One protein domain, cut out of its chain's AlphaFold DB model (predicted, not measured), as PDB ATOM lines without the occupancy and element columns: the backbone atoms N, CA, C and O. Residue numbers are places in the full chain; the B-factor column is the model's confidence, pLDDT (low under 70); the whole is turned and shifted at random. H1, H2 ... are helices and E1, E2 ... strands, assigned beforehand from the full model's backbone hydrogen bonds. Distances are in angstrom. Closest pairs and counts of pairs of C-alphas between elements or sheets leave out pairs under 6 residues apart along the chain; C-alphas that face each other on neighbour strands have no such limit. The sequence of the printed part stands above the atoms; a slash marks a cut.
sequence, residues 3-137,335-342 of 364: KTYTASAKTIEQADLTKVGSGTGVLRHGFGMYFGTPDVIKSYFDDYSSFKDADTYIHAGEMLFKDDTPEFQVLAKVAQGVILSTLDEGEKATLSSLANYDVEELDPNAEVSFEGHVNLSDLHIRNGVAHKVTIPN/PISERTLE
ATOM      1  N   LYS A   3      42.613  -6.397   5.365       90.50
ATOM      2  CA  LYS A   3      42.529  -5.401   4.290       90.50
ATOM      3  C   LYS A   3      43.936  -5.146   3.779       90.50
ATOM      4  O   LYS A   3      44.810  -4.796   4.563       90.50
ATOM      5  N   THR A   4      44.142  -5.340   2.490       91.12
ATOM      6  CA  THR A   4      45.464  -5.295   1.863       91.12
ATOM      7  C   THR A   4      45.334  -4.837   0.412       91.12
ATOM      8  O   THR A   4      44.244  -4.463  -0.026       91.12
ATOM      9  N   TYR A   5      46.431  -4.829  -0.331       91.69
ATOM     10  CA  TYR A   5      46.472  -4.389  -1.718       91.69
ATOM     11  C   TYR A   5      47.218  -5.412  -2.572       91.69
ATOM     12  O   TYR A   5      48.052  -6.155  -2.063       91.69
ATOM     13  N   THR A   6      46.946  -5.439  -3.873       90.56
ATOM     14  CA  THR A   6      47.741  -6.197  -4.853       90.56
ATOM     15  C   THR A   6      47.807  -5.449  -6.183       90.56
ATOM     16  O   THR A   6      46.970  -4.584  -6.442       90.56
ATOM     17  N   ALA A   7      48.782  -5.768  -7.029       88.25
ATOM     18  CA  ALA A   7      48.876  -5.252  -8.391       88.25
ATOM     19  C   ALA A   7      49.065  -6.396  -9.384       88.25
ATOM     20  O   ALA A   7      49.748  -7.382  -9.101       88.25
ATOM     21  N   SER A   8      48.467  -6.245 -10.559       85.75
ATOM     22  CA  SER A   8      48.463  -7.267 -11.597       85.75
ATOM     23  C   SER A   8      48.410  -6.654 -12.988       85.75
ATOM     24  O   SER A   8      47.881  -5.561 -13.193       85.75
ATOM     25  N   ALA A   9      48.900  -7.399 -13.979       84.69
ATOM     26  CA  ALA A   9      48.795  -6.988 -15.377       84.69
ATOM     27  C   ALA A   9      47.334  -6.861 -15.848       84.69
ATOM     28  O   ALA A   9      47.026  -6.019 -16.683       84.69
ATOM     29  N   LYS A  10      46.431  -7.700 -15.331       86.88
ATOM     30  CA  LYS A  10      45.014  -7.767 -15.715       86.88
ATOM     31  C   LYS A  10      44.105  -7.434 -14.539       86.88
ATOM     32  O   LYS A  10      44.499  -7.650 -13.393       86.88
ATOM     33  N   THR A  11      42.888  -6.962 -14.807       88.25
ATOM     34  CA  THR A  11      41.859  -6.826 -13.762       88.25
ATOM     35  C   THR A  11      41.497  -8.186 -13.177       88.25
ATOM     36  O   THR A  11      41.241  -9.137 -13.915       88.25
ATOM     37  N   ILE A  12      41.460  -8.268 -11.849       86.81
ATOM     38  CA  ILE A  12      41.084  -9.479 -11.123       86.81
ATOM     39  C   ILE A  12      39.621  -9.338 -10.711       86.81
ATOM     40  O   ILE A  12      39.301  -8.611  -9.777       86.81
ATOM     41  N   GLU A  13      38.727 -10.034 -11.411       82.44
ATOM     42  CA  GLU A  13      37.311 -10.130 -11.016       82.44
ATOM     43  C   GLU A  13      37.089 -11.248  -9.989       82.44
ATOM     44  O   GLU A  13      36.258 -11.137  -9.091       82.44
ATOM     45  N   GLN A  14      37.862 -12.327 -10.123       79.19
ATOM     46  CA  GLN A  14      37.872 -13.472  -9.225       79.19
ATOM     47  C   GLN A  14      39.293 -14.026  -9.157       79.19
ATOM     48  O   GLN A  14      39.957 -14.171 -10.188       79.19
ATOM     49  N   ALA A  15      39.759 -14.341  -7.951       79.94
ATOM     50  CA  ALA A  15      41.057 -14.965  -7.774       79.94
ATOM     51  C   ALA A  15      41.039 -16.431  -8.223       79.94
ATOM     52  O   ALA A  15      40.091 -17.173  -7.963       79.94
ATOM     53  N   ASP A  16      42.107 -16.828  -8.905       73.62
ATOM     54  CA  ASP A  16      42.256 -18.148  -9.499       73.62
ATOM     55  C   ASP A  16      43.740 -18.518  -9.519       73.62
ATOM     56  O   ASP A  16      44.507 -17.985 -10.328       73.62
ATOM     57  N   LEU A  17      44.142 -19.425  -8.625       75.19
ATOM     58  CA  LEU A  17      45.530 -19.871  -8.525       75.19
ATOM     59  C   LEU A  17      46.002 -20.596  -9.786       75.19
ATOM     60  O   LEU A  17      47.179 -20.527 -10.101       75.19
ATOM     61  N   THR A  18      45.117 -21.184 -10.595       65.50
ATOM     62  CA  THR A  18      45.524 -21.793 -11.877       65.50
ATOM     63  C   THR A  18      46.015 -20.760 -12.896       65.50
ATOM     64  O   THR A  18      46.719 -21.097 -13.847       65.50
ATOM     65  N   LYS A  19      45.657 -19.488 -12.688       58.09
ATOM     66  CA  LYS A  19      46.111 -18.336 -13.479       58.09
ATOM     67  C   LYS A  19      47.255 -17.580 -12.802       58.09
ATOM     68  O   LYS A  19      47.787 -16.627 -13.378       58.09
ATOM     69  N   VAL A  20      47.644 -17.995 -11.598       58.94
ATOM     70  CA  VAL A  20      48.849 -17.517 -10.923       58.94
ATOM     71  C   VAL A  20      50.030 -18.253 -11.544       58.94
ATOM     72  O   VAL A  20      50.028 -19.467 -11.680       58.94
ATOM     73  N   GLY A  21      50.994 -17.489 -12.050       45.38
ATOM     74  CA  GLY A  21      52.061 -18.002 -12.917       45.38
ATOM     75  C   GLY A  21      52.421 -17.076 -14.081       45.38
ATOM     76  O   GLY A  21      53.449 -17.269 -14.718       45.38
ATOM     77  N   SER A  22      51.635 -16.028 -14.354       34.47
ATOM     78  CA  SER A  22      51.975 -15.051 -15.409       34.47
ATOM     79  C   SER A  22      51.551 -13.602 -15.136       34.47
ATOM     80  O   SER A  22      51.928 -12.711 -15.893       34.47
ATOM     81  N   GLY A  23      50.796 -13.342 -14.058       35.25
ATOM     82  CA  GLY A  23      50.157 -12.040 -13.813       35.25
ATOM     83  C   GLY A  23      50.742 -11.182 -12.688       35.25
ATOM     84  O   GLY A  23      50.472  -9.982 -12.695       35.25
ATOM     85  N   THR A  24      51.514 -11.768 -11.759       43.94
ATOM     86  CA  THR A  24      52.229 -11.034 -10.694       43.94
ATOM     87  C   THR A  24      53.726 -10.839 -10.973       43.94
ATOM     88  O   THR A  24      54.371 -10.083 -10.258       43.94
ATOM     89  N   GLY A  25      54.304 -11.525 -11.975       44.00
ATOM     90  CA  GLY A  25      55.710 -11.389 -12.414       44.00
ATOM     91  C   GLY A  25      56.798 -11.670 -11.361       44.00
ATOM     92  O   GLY A  25      57.986 -11.633 -11.673       44.00
ATOM     93  N   VAL A  26      56.405 -11.954 -10.122       48.03
ATOM     94  CA  VAL A  26      57.257 -11.980  -8.939       48.03
ATOM     95  C   VAL A  26      56.982 -13.293  -8.207       48.03
ATOM     96  O   VAL A  26      56.097 -13.380  -7.367       48.03
ATOM     97  N   LEU A  27      57.722 -14.343  -8.565       52.56
ATOM     98  CA  LEU A  27      57.743 -15.623  -7.845       52.56
ATOM     99  C   LEU A  27      58.946 -15.611  -6.892       52.56
ATOM    100  O   LEU A  27      59.998 -16.156  -7.215       52.56
ATOM    101  N   ARG A  28      58.840 -14.882  -5.773       60.28
ATOM    102  CA  ARG A  28      59.970 -14.673  -4.839       60.28
ATOM    103  C   ARG A  28      59.937 -15.603  -3.636       60.28
ATOM    104  O   ARG A  28      60.980 -16.122  -3.255       60.28
ATOM    105  N   HIS A  29      58.749 -15.828  -3.091       54.62
ATOM    106  CA  HIS A  29      58.489 -16.720  -1.960       54.62
ATOM    107  C   HIS A  29      57.681 -17.942  -2.425       54.62
ATOM    108  O   HIS A  29      56.805 -18.431  -1.726       54.62
ATOM    109  N   GLY A  30      57.931 -18.403  -3.655       61.78
ATOM    110  CA  GLY A  30      57.201 -19.511  -4.276       61.78
ATOM    111  C   GLY A  30      55.908 -19.098  -4.988       61.78
ATOM    112  O   GLY A  30      55.712 -17.945  -5.389       61.78
ATOM    113  N   PHE A  31      55.038 -20.074  -5.216       74.19
ATOM    114  CA  PHE A  31      53.789 -19.915  -5.955       74.19
ATOM    115  C   PHE A  31      52.642 -19.476  -5.043       74.19
ATOM    116  O   PHE A  31      52.285 -20.196  -4.123       74.19
ATOM    117  N   GLY A  32      52.024 -18.327  -5.315       78.44
ATOM    118  CA  GLY A  32      50.890 -17.814  -4.541       78.44
ATOM    119  C   GLY A  32      50.451 -16.427  -5.010       78.44
ATOM    120  O   GLY A  32      51.073 -15.835  -5.898       78.44
ATOM    121  N   MET A  33      49.371 -15.897  -4.430       85.62
ATOM    122  CA  MET A  33      48.979 -14.498  -4.650       85.62
ATOM    123  C   MET A  33      49.615 -13.595  -3.600       85.62
ATOM    124  O   MET A  33      49.505 -13.852  -2.406       85.62
ATOM    125  N   TYR A  34      50.252 -12.524  -4.069       86.75
ATOM    126  CA  TYR A  34      51.023 -11.605  -3.243       86.75
ATOM    127  C   TYR A  34      50.213 -10.348  -2.948       86.75
ATOM    128  O   TYR A  34      49.649  -9.720  -3.852       86.75
ATOM    129  N   PHE A  35      50.193  -9.969  -1.678       88.81
ATOM    130  CA  PHE A  35      49.521  -8.785  -1.178       88.81
ATOM    131  C   PHE A  35      50.455  -7.985  -0.281       88.81
ATOM    132  O   PHE A  35      51.344  -8.539   0.355       88.81
ATOM    133  N   GLY A  36      50.246  -6.681  -0.184       88.62
ATOM    134  CA  GLY A  36      51.123  -5.834   0.611       88.62
ATOM    135  C   GLY A  36      50.509  -4.494   0.962       88.62
ATOM    136  O   GLY A  36      49.348  -4.199   0.661       88.62
ATOM    137  N   THR A  37      51.324  -3.667   1.606       88.62
ATOM    138  CA  THR A  37      50.990  -2.267   1.848       88.62
ATOM    139  C   THR A  37      50.930  -1.494   0.524       88.62
ATOM    140  O   THR A  37      51.521  -1.920  -0.473       88.62
ATOM    141  N   PRO A  38      50.253  -0.333   0.494       88.94
ATOM    142  CA  PRO A  38      50.221   0.533  -0.681       88.94
ATOM    143  C   PRO A  38      51.602   0.815  -1.294       88.94
ATOM    144  O   PRO A  38      51.743   0.763  -2.512       88.94
ATOM    145  N   ASP A  39      52.634   1.011  -0.465       84.50
ATOM    146  CA  ASP A  39      54.007   1.268  -0.924       84.50
ATOM    147  C   ASP A  39      54.626   0.067  -1.647       84.50
ATOM    148  O   ASP A  39      55.212   0.220  -2.722       84.50
ATOM    149  N   VAL A  40      54.454  -1.140  -1.097       84.25
ATOM    150  CA  VAL A  40      54.914  -2.387  -1.732       84.25
ATOM    151  C   VAL A  40      54.207  -2.585  -3.073       84.25
ATOM    152  O   VAL A  40      54.842  -2.884  -4.082       84.25
ATOM    153  N   ILE A  41      52.897  -2.348  -3.110       86.56
ATOM    154  CA  ILE A  41      52.088  -2.548  -4.314       86.56
ATOM    155  C   ILE A  41      52.342  -1.487  -5.374       86.56
ATOM    156  O   ILE A  41      52.300  -1.816  -6.557       86.56
ATOM    157  N   LYS A  42      52.667  -0.246  -4.997       86.44
ATOM    158  CA  LYS A  42      53.066   0.790  -5.955       86.44
ATOM    159  C   LYS A  42      54.293   0.362  -6.759       86.44
ATOM    160  O   LYS A  42      54.287   0.493  -7.977       86.44
ATOM    161  N   SER A  43      55.282  -0.232  -6.088       81.62
ATOM    162  CA  SER A  43      56.465  -0.808  -6.740       81.62
ATOM    163  C   SER A  43      56.075  -1.855  -7.794       81.62
ATOM    164  O   SER A  43      56.510  -1.781  -8.938       81.62
ATOM    165  N   TYR A  44      55.173  -2.781  -7.445       80.00
ATOM    166  CA  TYR A  44      54.701  -3.820  -8.374       80.00
ATOM    167  C   TYR A  44      53.848  -3.252  -9.508       80.00
ATOM    168  O   TYR A  44      53.917  -3.717 -10.642       80.00
ATOM    169  N   PHE A  45      53.030  -2.245  -9.214       85.88
ATOM    170  CA  PHE A  45      52.202  -1.566 -10.198       85.88
ATOM    171  C   PHE A  45      53.055  -0.860 -11.262       85.88
ATOM    172  O   PHE A  45      52.770  -0.983 -12.455       85.88
ATOM    173  N   ASP A  46      54.141  -0.199 -10.853       84.19
ATOM    174  CA  ASP A  46      55.070   0.463 -11.769       84.19
ATOM    175  C   ASP A  46      55.758  -0.523 -12.733       84.19
ATOM    176  O   ASP A  46      55.984  -0.175 -13.899       84.19
ATOM    177  N   ASP A  47      56.006  -1.769 -12.315       80.19
ATOM    178  CA  ASP A  47      56.594  -2.808 -13.172       80.19
ATOM    179  C   ASP A  47      55.687  -3.164 -14.375       80.19
ATOM    180  O   ASP A  47      56.182  -3.406 -15.485       80.19
ATOM    181  N   TYR A  48      54.356  -3.113 -14.219       81.06
ATOM    182  CA  TYR A  48      53.406  -3.399 -15.311       81.06
ATOM    183  C   TYR A  48      53.289  -2.294 -16.350       81.06
ATOM    184  O   TYR A  48      52.770  -2.544 -17.440       81.06
ATOM    185  N   SER A  49      53.809  -1.096 -16.073       77.38
ATOM    186  CA  SER A  49      53.735   0.042 -16.997       77.38
ATOM    187  C   SER A  49      54.273  -0.290 -18.400       77.38
ATOM    188  O   SER A  49      53.775   0.220 -19.407       77.38
ATOM    189  N   SER A  50      55.252  -1.196 -18.475       75.44
ATOM    190  CA  SER A  50      55.904  -1.637 -19.711       75.44
ATOM    191  C   SER A  50      55.349  -2.941 -20.299       75.44
ATOM    192  O   SER A  50      55.762  -3.349 -21.391       75.44
ATOM    193  N   PHE A  51      54.412  -3.603 -19.616       80.25
ATOM    194  CA  PHE A  51      53.913  -4.909 -20.021       80.25
ATOM    195  C   PHE A  51      52.844  -4.770 -21.108       80.25
ATOM    196  O   PHE A  51      51.746  -4.276 -20.871       80.25
ATOM    197  N   LYS A  52      53.173  -5.200 -22.330       78.56
ATOM    198  CA  LYS A  52      52.338  -4.971 -23.521       78.56
ATOM    199  C   LYS A  52      50.942  -5.586 -23.418       78.56
ATOM    200  O   LYS A  52      49.996  -5.028 -23.961       78.56
ATOM    201  N   ASP A  53      50.840  -6.731 -22.754       82.19
ATOM    202  CA  ASP A  53      49.586  -7.464 -22.621       82.19
ATOM    203  C   ASP A  53      48.819  -7.074 -21.352       82.19
ATOM    204  O   ASP A  53      47.811  -7.703 -21.045       82.19
ATOM    205  N   ALA A  54      49.257  -6.065 -20.595       85.88
ATOM    206  CA  ALA A  54      48.503  -5.570 -19.451       85.88
ATOM    207  C   ALA A  54      47.252  -4.790 -19.894       85.88
ATOM    208  O   ALA A  54      47.190  -4.262 -21.002       85.88
ATOM    209  N   ASP A  55      46.233  -4.758 -19.038       89.00
ATOM    210  CA  ASP A  55      45.072  -3.896 -19.239       89.00
ATOM    211  C   ASP A  55      45.500  -2.430 -19.128       89.00
ATOM    212  O   ASP A  55      46.326  -2.078 -18.282       89.00
ATOM    213  N   THR A  56      44.932  -1.580 -19.978       91.56
ATOM    214  CA  THR A  56      45.242  -0.151 -20.005       91.56
ATOM    215  C   THR A  56      44.103   0.642 -19.381       91.56
ATOM    216  O   THR A  56      42.934   0.464 -19.728       91.56
ATOM    217  N   TYR A  57      44.463   1.550 -18.477       92.25
ATOM    218  CA  TYR A  57      43.537   2.415 -17.763       92.25
ATOM    219  C   TYR A  57      43.937   3.882 -17.882       92.25
ATOM    220  O   TYR A  57      45.119   4.223 -17.945       92.25
ATOM    221  N   ILE A  58      42.936   4.761 -17.879       90.06
ATOM    222  CA  ILE A  58      43.125   6.177 -17.564       90.06
ATOM    223  C   ILE A  58      42.810   6.386 -16.092       90.06
ATOM    224  O   ILE A  58      41.709   6.077 -15.632       90.06
ATOM    225  N   HIS A  59      43.777   6.956 -15.382       88.31
ATOM    226  CA  HIS A  59      43.628   7.419 -14.014       88.31
ATOM    227  C   HIS A  59      43.243   8.899 -14.031       88.31
ATOM    228  O   HIS A  59      43.993   9.735 -14.539       88.31
ATOM    229  N   ALA A  60      42.073   9.213 -13.472       83.69
ATOM    230  CA  ALA A  60      41.560  10.572 -13.342       83.69
ATOM    231  C   ALA A  60      41.160  10.816 -11.883       83.69
ATOM    232  O   ALA A  60      40.015  10.608 -11.482       83.69
ATOM    233  N   GLY A  61      42.129  11.228 -11.062       81.44
ATOM    234  CA  GLY A  61      41.923  11.354  -9.617       81.44
ATOM    235  C   GLY A  61      41.660  10.001  -8.992       81.44
ATOM    236  O   GLY A  61      42.491   9.111  -9.121       81.44
ATOM    237  N   GLU A  62      40.524   9.848  -8.322       82.94
ATOM    238  CA  GLU A  62      40.099   8.578  -7.714       82.94
ATOM    239  C   GLU A  62      39.395   7.649  -8.719       82.94
ATOM    240  O   GLU A  62      39.215   6.464  -8.449       82.94
ATOM    241  N   MET A  63      39.051   8.152  -9.910       84.69
ATOM    242  CA  MET A  63      38.362   7.380 -10.941       84.69
ATOM    243  C   MET A  63      39.331   6.630 -11.864       84.69
ATOM    244  O   MET A  63      40.444   7.081 -12.158       84.69
ATOM    245  N   LEU A  64      38.851   5.491 -12.365       89.31
ATOM    246  CA  LEU A  64      39.521   4.607 -13.314       89.31
ATOM    247  C   LEU A  64      38.621   4.364 -14.524       89.31
ATOM    248  O   LEU A  64      37.454   4.010 -14.361       89.31
ATOM    249  N   PHE A  65      39.179   4.465 -15.728       90.25
ATOM    250  CA  PHE A  65      38.471   4.142 -16.971       90.25
ATOM    251  C   PHE A  65      39.262   3.111 -17.763       90.25
ATOM    252  O   PHE A  65      40.436   3.344 -18.043       90.25
ATOM    253  N   LYS A  66      38.636   1.982 -18.108       92.62
ATOM    254  CA  LYS A  66      39.258   0.892 -18.874       92.62
ATOM    255  C   LYS A  66      39.215   1.184 -20.375       92.62
ATOM    256  O   LYS A  66      38.285   1.841 -20.840       92.62
ATOM    257  N   ASP A  67      40.196   0.705 -21.131       90.25
ATOM    258  CA  ASP A  67      40.351   0.958 -22.571       90.25
ATOM    259  C   ASP A  67      39.142   0.606 -23.459       90.25
ATOM    260  O   ASP A  67      38.923   1.240 -24.497       90.25
ATOM    261  N   ASP A  68      38.321  -0.348 -23.035       88.94
ATOM    262  CA  ASP A  68      37.085  -0.764 -23.697       88.94
ATOM    263  C   ASP A  68      35.867   0.144 -23.423       88.94
ATOM    264  O   ASP A  68      34.798  -0.064 -24.006       88.94
ATOM    265  N   THR A  69      36.017   1.185 -22.596       90.44
ATOM    266  CA  THR A  69      34.942   2.127 -22.250       90.44
ATOM    267  C   THR A  69      34.903   3.357 -23.173       90.44
ATOM    268  O   THR A  69      35.953   3.861 -23.592       90.44
ATOM    269  N   PRO A  70      33.712   3.900 -23.501       88.44
ATOM    270  CA  PRO A  70      33.590   5.169 -24.227       88.44
ATOM    271  C   PRO A  70      34.328   6.331 -23.546       88.44
ATOM    272  O   PRO A  70      34.974   7.137 -24.214       88.44
ATOM    273  N   GLU A  71      34.269   6.386 -22.219       88.75
ATOM    274  CA  GLU A  71      34.917   7.380 -21.369       88.75
ATOM    275  C   GLU A  71      36.430   7.402 -21.599       88.75
ATOM    276  O   GLU A  71      37.011   8.471 -21.806       88.75
ATOM    277  N   PHE A  72      37.062   6.225 -21.651       91.38
ATOM    278  CA  PHE A  72      38.487   6.118 -21.940       91.38
ATOM    279  C   PHE A  72      38.838   6.704 -23.305       91.38
ATOM    280  O   PHE A  72      39.798   7.460 -23.415       91.38
ATOM    281  N   GLN A  73      38.067   6.393 -24.349       90.06
ATOM    282  CA  GLN A  73      38.367   6.858 -25.708       90.06
ATOM    283  C   GLN A  73      38.371   8.387 -25.798       90.06
ATOM    284  O   GLN A  73      39.203   8.978 -26.493       90.06
ATOM    285  N   VAL A  74      37.465   9.035 -25.065       86.56
ATOM    286  CA  VAL A  74      37.386  10.494 -25.008       86.56
ATOM    287  C   VAL A  74      38.516  11.070 -24.156       86.56
ATOM    288  O   VAL A  74      39.236  11.958 -24.615       86.56
ATOM    289  N   LEU A  75      38.736  10.541 -22.951       86.06
ATOM    290  CA  LEU A  75      39.797  11.010 -22.057       86.06
ATOM    291  C   LEU A  75      41.199  10.787 -22.644       86.06
ATOM    292  O   LEU A  75      42.078  11.621 -22.448       86.06
ATOM    293  N   ALA A  76      41.406   9.729 -23.432       87.50
ATOM    294  CA  ALA A  76      42.668   9.457 -24.117       87.50
ATOM    295  C   ALA A  76      43.013  10.561 -25.123       87.50
ATOM    296  O   ALA A  76      44.165  10.989 -25.205       87.50
ATOM    297  N   LYS A  77      42.017  11.070 -25.862       84.31
ATOM    298  CA  LYS A  77      42.199  12.213 -26.771       84.31
ATOM    299  C   LYS A  77      42.606  13.464 -26.002       84.31
ATOM    300  O   LYS A  77      43.514  14.177 -26.427       84.31
ATOM    301  N   VAL A  78      41.962  13.711 -24.864       80.12
ATOM    302  CA  VAL A  78      42.285  14.855 -24.005       80.12
ATOM    303  C   VAL A  78      43.707  14.741 -23.451       80.12
ATOM    304  O   VAL A  78      44.483  15.682 -23.594       80.12
ATOM    305  N   ALA A  79      44.094  13.571 -22.935       79.75
ATOM    306  CA  ALA A  79      45.448  13.299 -22.447       79.75
ATOM    307  C   ALA A  79      46.522  13.457 -23.546       79.75
ATOM    308  O   ALA A  79      47.653  13.851 -23.272       79.75
ATOM    309  N   GLN A  80      46.168  13.205 -24.811       81.88
ATOM    310  CA  GLN A  80      47.036  13.421 -25.979       81.88
ATOM    311  C   GLN A  80      47.074  14.882 -26.472       81.88
ATOM    312  O   GLN A  80      47.738  15.175 -27.469       81.88
ATOM    313  N   GLY A  81      46.386  15.809 -25.798       72.31
ATOM    314  CA  GLY A  81      46.402  17.237 -26.121       72.31
ATOM    315  C   GLY A  81      45.442  17.650 -27.240       72.31
ATOM    316  O   GLY A  81      45.644  18.693 -27.868       72.31
ATOM    317  N   VAL A  82      44.401  16.856 -27.520       75.69
ATOM    318  CA  VAL A  82      43.335  17.263 -28.447       75.69
ATOM    319  C   VAL A  82      42.590  18.468 -27.874       75.69
ATOM    320  O   VAL A  82      42.150  18.472 -26.726       75.69
ATOM    321  N   ILE A  83      42.418  19.503 -28.698       70.75
ATOM    322  CA  ILE A  83      41.698  20.718 -28.308       70.75
ATOM    323  C   ILE A  83      40.218  20.370 -28.110       70.75
ATOM    324  O   ILE A  83      39.558  19.941 -29.056       70.75
ATOM    325  N   LEU A  84      39.672  20.623 -26.918       71.88
ATOM    326  CA  LEU A  84      38.301  20.241 -26.540       71.88
ATOM    327  C   LEU A  84      37.216  20.738 -27.513       71.88
ATOM    328  O   LEU A  84      36.218  20.059 -27.747       71.88
ATOM    329  N   SER A  85      37.417  21.897 -28.147       68.56
ATOM    330  CA  SER A  85      36.475  22.443 -29.134       68.56
ATOM    331  C   SER A  85      36.318  21.572 -30.387       68.56
ATOM    332  O   SER A  85      35.291  21.671 -31.062       68.56
ATOM    333  N   THR A  86      37.302  20.712 -30.673       75.94
ATOM    334  CA  THR A  86      37.330  19.807 -31.834       75.94
ATOM    335  C   THR A  86      36.623  18.474 -31.597       75.94
ATOM    336  O   THR A  86      36.429  17.733 -32.557       75.94
ATOM    337  N   LEU A  87      36.217  18.193 -30.355       79.06
ATOM    338  CA  LEU A  87      35.423  17.019 -30.010       79.06
ATOM    339  C   LEU A  87      34.008  17.126 -30.591       79.06
ATOM    340  O   LEU A  87      33.435  18.226 -30.680       79.06
ATOM    341  N   ASP A  88      33.442  15.989 -30.983       85.81
ATOM    342  CA  ASP A  88      32.054  15.924 -31.438       85.81
ATOM    343  C   ASP A  88      31.050  16.054 -30.273       85.81
ATOM    344  O   ASP A  88      31.422  16.119 -29.101       85.81
ATOM    345  N   GLU A  89      29.756  16.170 -30.586       82.88
ATOM    346  CA  GLU A  89      28.708  16.369 -29.572       82.88
ATOM    347  C   GLU A  89      28.592  15.192 -28.587       82.88
ATOM    348  O   GLU A  89      28.316  15.413 -27.408       82.88
ATOM    349  N   GLY A  90      28.831  13.956 -29.035       84.00
ATOM    350  CA  GLY A  90      28.776  12.768 -28.178       84.00
ATOM    351  C   GLY A  90      29.971  12.684 -27.231       84.00
ATOM    352  O   GLY A  90      29.820  12.376 -26.047       84.00
ATOM    353  N   GLU A  91      31.158  13.031 -27.723       83.56
ATOM    354  CA  GLU A  91      32.382  13.119 -26.922       83.56
ATOM    355  C   GLU A  91      32.288  14.229 -25.869       83.56
ATOM    356  O   GLU A  91      32.642  14.026 -24.707       83.56
ATOM    357  N   LYS A  92      31.733  15.386 -26.249       78.19
ATOM    358  CA  LYS A  92      31.460  16.490 -25.318       78.19
ATOM    359  C   LYS A  92      30.461  16.090 -24.242       78.19
ATOM    360  O   LYS A  92      30.723  16.339 -23.072       78.19
ATOM    361  N   ALA A  93      29.365  15.425 -24.611       80.31
ATOM    362  CA  ALA A  93      28.383  14.932 -23.647       80.31
ATOM    363  C   ALA A  93      28.998  13.928 -22.655       80.31
ATOM    364  O   ALA A  93      28.697  13.978 -21.463       80.31
ATOM    365  N   THR A  94      29.898  13.064 -23.134       82.56
ATOM    366  CA  THR A  94      30.640  12.120 -22.286       82.56
ATOM    367  C   THR A  94      31.498  12.874 -21.267       82.56
ATOM    368  O   THR A  94      31.360  12.638 -20.069       82.56
ATOM    369  N   LEU A  95      32.302  13.855 -21.699       77.12
ATOM    370  CA  LEU A  95      33.079  14.693 -20.775       77.12
ATOM    371  C   LEU A  95      32.198  15.455 -19.786       77.12
ATOM    372  O   LEU A  95      32.519  15.461 -18.601       77.12
ATOM    373  N   SER A  96      31.086  16.043 -20.235       74.56
ATOM    374  CA  SER A  96      30.151  16.754 -19.352       74.56
ATOM    375  C   SER A  96      29.637  15.850 -18.235       74.56
ATOM    376  O   SER A  96      29.566  16.263 -17.078       74.56
ATOM    377  N   SER A  97      29.303  14.600 -18.576       77.25
ATOM    378  CA  SER A  97      28.793  13.623 -17.613       77.25
ATOM    379  C   SER A  97      29.825  13.236 -16.549       77.25
ATOM    380  O   SER A  97      29.455  13.047 -15.395       77.25
ATOM    381  N   LEU A  98      31.111  13.189 -16.912       72.75
ATOM    382  CA  LEU A  98      32.212  12.864 -16.001       72.75
ATOM    383  C   LEU A  98      32.649  14.058 -15.145       72.75
ATOM    384  O   LEU A  98      32.962  13.908 -13.969       72.75
ATOM    385  N   ALA A  99      32.666  15.245 -15.749       63.69
ATOM    386  CA  ALA A  99      33.078  16.503 -15.136       63.69
ATOM    387  C   ALA A  99      32.013  17.123 -14.221       63.69
ATOM    388  O   ALA A  99      32.299  18.080 -13.501       63.69
ATOM    389  N   ASN A 100      30.771  16.631 -14.304       61.06
ATOM    390  CA  ASN A 100      29.599  17.224 -13.662       61.06
ATOM    391  C   ASN A 100      29.421  18.727 -14.006       61.06
ATOM    392  O   ASN A 100      28.959  19.515 -13.180       61.06
ATOM    393  N   TYR A 101      29.798  19.120 -15.231       57.28
ATOM    394  CA  TYR A 101      29.698  20.481 -15.780       57.28
ATOM    395  C   TYR A 101      29.229  20.455 -17.239       57.28
ATOM    396  O   TYR A 101      29.491  19.501 -17.964       57.28
ATOM    397  N   ASP A 102      28.580  21.532 -17.687       51.19
ATOM    398  CA  ASP A 102      28.249  21.736 -19.101       51.19
ATOM    399  C   ASP A 102      29.503  22.180 -19.879       51.19
ATOM    400  O   ASP A 102      30.012  23.287 -19.706       51.19
ATOM    401  N   VAL A 103      29.997  21.314 -20.766       50.91
ATOM    402  CA  VAL A 103      31.181  21.502 -21.637       50.91
ATOM    403  C   VAL A 103      31.023  22.654 -22.658       50.91
ATOM    404  O   VAL A 103      31.940  22.946 -23.424       50.91
ATOM    405  N   GLU A 104      29.890  23.363 -22.672       47.62
ATOM    406  CA  GLU A 104      29.627  24.475 -23.600       47.62
ATOM    407  C   GLU A 104      30.306  25.812 -23.224       47.62
ATOM    408  O   GLU A 104      30.352  26.718 -24.056       47.62
ATOM    409  N   GLU A 105      30.931  25.932 -22.044       47.56
ATOM    410  CA  GLU A 105      31.693  27.125 -21.620       47.56
ATOM    411  C   GLU A 105      33.190  26.826 -21.383       47.56
ATOM    412  O   GLU A 105      33.736  27.070 -20.311       47.56
ATOM    413  N   LEU A 106      33.892  26.265 -22.371       47.69
ATOM    414  CA  LEU A 106      35.295  25.865 -22.195       47.69
ATOM    415  C   LEU A 106      36.313  26.953 -22.568       47.69
ATOM    416  O   LEU A 106      36.661  27.145 -23.737       47.69
ATOM    417  N   ASP A 107      36.879  27.587 -21.542       52.75
ATOM    418  CA  ASP A 107      38.277  28.027 -21.574       52.75
ATOM    419  C   ASP A 107      39.173  26.775 -21.731       52.75
ATOM    420  O   ASP A 107      39.018  25.824 -20.962       52.75
ATOM    421  N   PRO A 108      40.119  26.736 -22.692       45.88
ATOM    422  CA  PRO A 108      41.102  25.655 -22.831       45.88
ATOM    423  C   PRO A 108      41.953  25.378 -21.579       45.88
ATOM    424  O   PRO A 108      42.644  24.364 -21.546       45.88
ATOM    425  N   ASN A 109      41.937  26.274 -20.587       46.88
ATOM    426  CA  ASN A 109      42.654  26.153 -19.317       46.88
ATOM    427  C   ASN A 109      41.726  25.910 -18.111       46.88
ATOM    428  O   ASN A 109      42.163  26.091 -16.975       46.88
ATOM    429  N   ALA A 110      40.450  25.578 -18.324       49.75
ATOM    430  CA  ALA A 110      39.518  25.326 -17.228       49.75
ATOM    431  C   ALA A 110      39.883  24.041 -16.462       49.75
ATOM    432  O   ALA A 110      40.067  22.979 -17.061       49.75
ATOM    433  N   GLU A 111      39.965  24.141 -15.132       48.44
ATOM    434  CA  GLU A 111      40.066  22.978 -14.248       48.44
ATOM    435  C   GLU A 111      38.767  22.163 -14.328       48.44
ATOM    436  O   GLU A 111      37.670  22.727 -14.328       48.44
ATOM    437  N   VAL A 112      38.878  20.835 -14.375       53.50
ATOM    438  CA  VAL A 112      37.717  19.938 -14.408       53.50
ATOM    439  C   VAL A 112      37.545  19.276 -13.042       53.50
ATOM    440  O   VAL A 112      38.486  18.764 -12.443       53.50
ATOM    441  N   SER A 113      36.329  19.290 -12.498       50.66
ATOM    442  CA  SER A 113      36.042  18.644 -11.216       50.66
ATOM    443  C   SER A 113      35.584  17.203 -11.420       50.66
ATOM    444  O   SER A 113      34.390  16.937 -11.504       50.66
ATOM    445  N   PHE A 114      36.529  16.271 -11.470       55.25
ATOM    446  CA  PHE A 114      36.239  14.859 -11.202       55.25
ATOM    447  C   PHE A 114      36.111  14.633  -9.686       55.25
ATOM    448  O   PHE A 114      36.502  15.502  -8.898       55.25
ATOM    449  N   GLU A 115      35.583  13.485  -9.257       53.03
ATOM    450  CA  GLU A 115      35.606  13.078  -7.845       53.03
ATOM    451  C   GLU A 115      37.075  13.104  -7.350       53.03
ATOM    452  O   GLU A 115      37.941  12.409  -7.884       53.03
ATOM    453  N   GLY A 116      37.391  14.034  -6.435       53.56
ATOM    454  CA  GLY A 116      38.762  14.332  -5.984       53.56
ATOM    455  C   GLY A 116      39.454  15.571  -6.592       53.56
ATOM    456  O   GLY A 116      40.581  15.863  -6.191       53.56
ATOM    457  N   HIS A 117      38.802  16.328  -7.488       57.34
ATOM    458  CA  HIS A 117      39.337  17.484  -8.244       57.34
ATOM    459  C   HIS A 117      40.598  17.141  -9.065       57.34
ATOM    460  O   HIS A 117      41.680  16.930  -8.513       57.34
ATOM    461  N   VAL A 118      40.473  17.071 -10.397       57.78
ATOM    462  CA  VAL A 118      41.543  16.565 -11.278       57.78
ATOM    463  C   VAL A 118      41.670  17.449 -12.503       57.78
ATOM    464  O   VAL A 118      40.750  17.538 -13.313       57.78
ATOM    465  N   ASN A 119      42.833  18.065 -12.686       64.44
ATOM    466  CA  ASN A 119      43.083  18.787 -13.921       64.44
ATOM    467  C   ASN A 119      43.194  17.801 -15.084       64.44
ATOM    468  O   ASN A 119      43.817  16.753 -14.964       64.44
ATOM    469  N   LEU A 120      42.632  18.152 -16.244       65.06
ATOM    470  CA  LEU A 120      42.756  17.326 -17.453       65.06
ATOM    471  C   LEU A 120      44.223  17.119 -17.877       65.06
ATOM    472  O   LEU A 120      44.525  16.166 -18.589       65.06
ATOM    473  N   SER A 121      45.131  17.997 -17.433       60.62
ATOM    474  CA  SER A 121      46.583  17.844 -17.584       60.62
ATOM    475  C   SER A 121      47.170  16.676 -16.794       60.62
ATOM    476  O   SER A 121      48.261  16.220 -17.123       60.62
ATOM    477  N   ASP A 122      46.457  16.206 -15.774       67.44
ATOM    478  CA  ASP A 122      46.909  15.203 -14.810       67.44
ATOM    479  C   ASP A 122      46.295  13.825 -15.126       67.44
ATOM    480  O   ASP A 122      46.291  12.919 -14.296       67.44
ATOM    481  N   LEU A 123      45.738  13.661 -16.333       80.12
ATOM    482  CA  LEU A 123      45.280  12.370 -16.833       80.12
ATOM    483  C   LEU A 123      46.489  11.498 -17.173       80.12
ATOM    484  O   LEU A 123      47.288  11.824 -18.054       80.12
ATOM    485  N   HIS A 124      46.581  10.345 -16.516       82.88
ATOM    486  CA  HIS A 124      47.656   9.387 -16.744       82.88
ATOM    487  C   HIS A 124      47.107   8.116 -17.384       82.88
ATOM    488  O   HIS A 124      46.232   7.456 -16.823       82.88
ATOM    489  N   ILE A 125      47.636   7.760 -18.558       87.75
ATOM    490  CA  ILE A 125      47.416   6.442 -19.161       87.75
ATOM    491  C   ILE A 125      48.467   5.499 -18.578       87.75
ATOM    492  O   ILE A 125      49.668   5.728 -18.748       87.75
ATOM    493  N   ARG A 126      48.021   4.445 -17.898       88.38
ATOM    494  CA  ARG A 126      48.883   3.436 -17.278       88.38
ATOM    495  C   ARG A 126      48.457   2.039 -17.708       88.38
ATOM    496  O   ARG A 126      47.300   1.801 -18.046       88.38
ATOM    497  N   ASN A 127      49.424   1.133 -17.686       89.69
ATOM    498  CA  ASN A 127      49.213  -0.292 -17.897       89.69
ATOM    499  C   ASN A 127      49.277  -1.018 -16.552       89.69
ATOM    500  O   ASN A 127      50.097  -0.666 -15.704       89.69
ATOM    501  N   GLY A 128      48.453  -2.051 -16.403       88.12
ATOM    502  CA  GLY A 128      48.280  -2.794 -15.160       88.12
ATOM    503  C   GLY A 128      47.153  -2.227 -14.305       88.12
ATOM    504  O   GLY A 128      46.548  -1.202 -14.625       88.12
ATOM    505  N   VAL A 129      46.863  -2.910 -13.199       89.38
ATOM    506  CA  VAL A 129      45.778  -2.554 -12.281       89.38
ATOM    507  C   VAL A 129      46.218  -2.797 -10.844       89.38
ATOM    508  O   VAL A 129      46.654  -3.897 -10.503       89.38
ATOM    509  N   ALA A 130      46.065  -1.784  -9.993       91.50
ATOM    510  CA  ALA A 130      46.139  -1.942  -8.547       91.50
ATOM    511  C   ALA A 130      44.741  -2.237  -7.992       91.50
ATOM    512  O   ALA A 130      43.752  -1.642  -8.421       91.50
ATOM    513  N   HIS A 131      44.661  -3.141  -7.022       92.69
ATOM    514  CA  HIS A 131      43.422  -3.516  -6.357       92.69
ATOM    515  C   HIS A 131      43.546  -3.296  -4.855       92.69
ATOM    516  O   HIS A 131      44.547  -3.663  -4.235       92.69
ATOM    517  N   LYS A 132      42.482  -2.769  -4.262       94.06
ATOM    518  CA  LYS A 132      42.202  -2.908  -2.840       94.06
ATOM    519  C   LYS A 132      41.536  -4.257  -2.616       94.06
ATOM    520  O   LYS A 132      40.584  -4.614  -3.308       94.06
ATOM    521  N   VAL A 133      42.045  -5.008  -1.649       92.12
ATOM    522  CA  VAL A 133      41.641  -6.389  -1.404       92.12
ATOM    523  C   VAL A 133      41.155  -6.550   0.024       92.12
ATOM    524  O   VAL A 133      41.776  -6.068   0.973       92.12
ATOM    525  N   THR A 134      40.037  -7.252   0.182       93.12
ATOM    526  CA  THR A 134      39.565  -7.706   1.493       93.12
ATOM    527  C   THR A 134      39.531  -9.225   1.506       93.12
ATOM    528  O   THR A 134      38.796  -9.818   0.721       93.12
ATOM    529  N   ILE A 135      40.310  -9.839   2.398       91.25
ATOM    530  CA  ILE A 135      40.389 -11.292   2.575       91.25
ATOM    531  C   ILE A 135      39.674 -11.655   3.888       91.25
ATOM    532  O   ILE A 135      40.124 -11.258   4.975       91.25
ATOM    533  N   PRO A 136      38.518 -12.340   3.831       88.44
ATOM    534  CA  PRO A 136      37.791 -12.748   5.027       88.44
ATOM    535  C   PRO A 136      38.471 -13.939   5.713       88.44
ATOM    536  O   PRO A 136      39.342 -14.580   5.144       88.44
ATOM    537  N   ASN A 137      38.051 -14.239   6.946       86.50
ATOM    538  CA  ASN A 137      38.398 -15.480   7.661       86.50
ATOM    539  C   ASN A 137      39.896 -15.748   7.895       86.50
ATOM    540  O   ASN A 137      40.270 -16.871   8.203       86.50
ATOM    541  N   PRO A 335      39.340  -2.510  -8.068       92.44
ATOM    542  CA  PRO A 335      40.321  -1.680  -8.759       92.44
ATOM    543  C   PRO A 335      40.389  -0.278  -8.143       92.44
ATOM    544  O   PRO A 335      39.357   0.341  -7.898       92.44
ATOM    545  N   ILE A 336      41.599   0.232  -7.916       92.06
ATOM    546  CA  ILE A 336      41.834   1.566  -7.344       92.06
ATOM    547  C   ILE A 336      42.785   2.393  -8.205       92.06
ATOM    548  O   ILE A 336      43.662   1.859  -8.888       92.06
ATOM    549  N   SER A 337      42.616   3.715  -8.180       89.56
ATOM    550  CA  SER A 337      43.479   4.612  -8.941       89.56
ATOM    551  C   SER A 337      44.869   4.769  -8.309       89.56
ATOM    552  O   SER A 337      45.064   4.512  -7.119       89.56
ATOM    553  N   GLU A 338      45.836   5.251  -9.099       87.19
ATOM    554  CA  GLU A 338      47.178   5.607  -8.627       87.19
ATOM    555  C   GLU A 338      47.105   6.642  -7.493       87.19
ATOM    556  O   GLU A 338      47.779   6.488  -6.480       87.19
ATOM    557  N   ARG A 339      46.205   7.631  -7.587       85.69
ATOM    558  CA  ARG A 339      46.001   8.627  -6.526       85.69
ATOM    559  C   ARG A 339      45.458   8.004  -5.242       85.69
ATOM    560  O   ARG A 339      45.934   8.340  -4.161       85.69
ATOM    561  N   THR A 340      44.485   7.096  -5.338       88.00
ATOM    562  CA  THR A 340      43.967   6.371  -4.169       88.00
ATOM    563  C   THR A 340      45.070   5.536  -3.521       88.00
ATOM    564  O   THR A 340      45.189   5.519  -2.298       88.00
ATOM    565  N   LEU A 341      45.909   4.875  -4.322       87.44
ATOM    566  CA  LEU A 341      47.062   4.126  -3.827       87.44
ATOM    567  C   LEU A 341      48.052   5.046  -3.088       87.44
ATOM    568  O   LEU A 341      48.436   4.743  -1.962       87.44
ATOM    569  N   GLU A 342      48.389   6.203  -3.665       85.81
ATOM    570  CA  GLU A 342      49.284   7.200  -3.060       85.81
ATOM    571  C   GLU A 342      48.750   7.805  -1.758       85.81
ATOM    572  O   GLU A 342      49.507   7.980  -0.804       85.81
TER     573      GLU A 342
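This is residues 3 to 137 and 335 to 342 of the 364 residues of an uncharacterized protein of Alteromonas mediterranea (UniProt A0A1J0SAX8). An elongated body holds two small sheets in succession: at one end E1 and E6, with E2 beside E1 and H1 packed on the pair, and in the middle E4, E3 and E5 with H2 over one face; H3 packs on H2 at the other end. E5 runs on into E6, and the long unnamed stretches 9 to 32 and 100 to 123 loop round toward opposite ends. The 143 printed residues, with four named helices and six named strands, follow the order E1 E2 H1 E3 E4 H2 H3 E5 E6 H4; the sheets E4 - E3 - E5 and E1 - E6 are antiparallel. The class is mixed, helices and strands, with 67 residues, under half, in named elements. The whole is only just compact, close to loose, with a radius of gyration of the C-alphas of 17.1 A, and a rod spanning 55 by 27 by 22 A.

E1, residues 3 to 8, is the antiparallel neighbour of E6, residues 129 to 135; N 4 and O 133 are 2.9 A apart, within hydrogen-bond range. E2, residues 33 to 36, pairs with no named strand; its closest C-alpha pair with E1 is Phe 35 and Thr 6, 4.8 A. For H1, residues 38 to 48, and E1 the closest C-alphas are those of Phe 45 and Ala 7, 5.3 A. E3, residues 56 to 60, and E4, residues 63 to 66, form a hairpin, with N 58 and O 65 at 2.9 A. H2, residues 70 to 79, is on one face of this sheet at a height over the sheet of 9.0 A, two layers, helix on sheet; its closest C-alphas to E4 are Phe 72 and Phe 65, 5.3 A. H3, residues 89 to 99, touches H2 about perpendicular, at 85 degrees, the closest C-alphas being those of Glu 91 and Val 74, 6.0 A. E5, residues 124 to 127, is antiparallel to E3, with N 57 and O 126 at 2.9 A. E4, H2 and H3, then E5 make a split strand-helix-strand unit, two strands running the same way with E3 between them, and its crossover is right-handed. E5 runs on into E6 at 69 degrees. H4, residues 338 to 342, touches H1, with the C-alphas of Leu 341 and Pro 38 closest at 5.7 A, and only grazes the sheet of E4, E3 and E5. In H3 and H4 every O i to N i+4 pair is within hydrogen-bond range, in H1 6 of 7 and in H2 5 of 6.

E1 begins at C-alpha 3 (42.529, -5.401, 4.290) and is 17.1 A long; E6 is 18.1 A, H1 15.5 A, H3 15.1 A and H2 14.5 A. H4 ends at C-alpha 342 (49.284, 7.200, -3.060).

The two C-alphas farthest apart are those of Gly 30 and Glu 105, 55.9 A. Residues 138 to 334 are not printed, and C-alphas 137 and 335 are 21.5 A apart across the cut. The links E1 to E2 and H3 to E5 are long. Residues 18 to 30, 85 and 99 to 122 have pLDDT under 70.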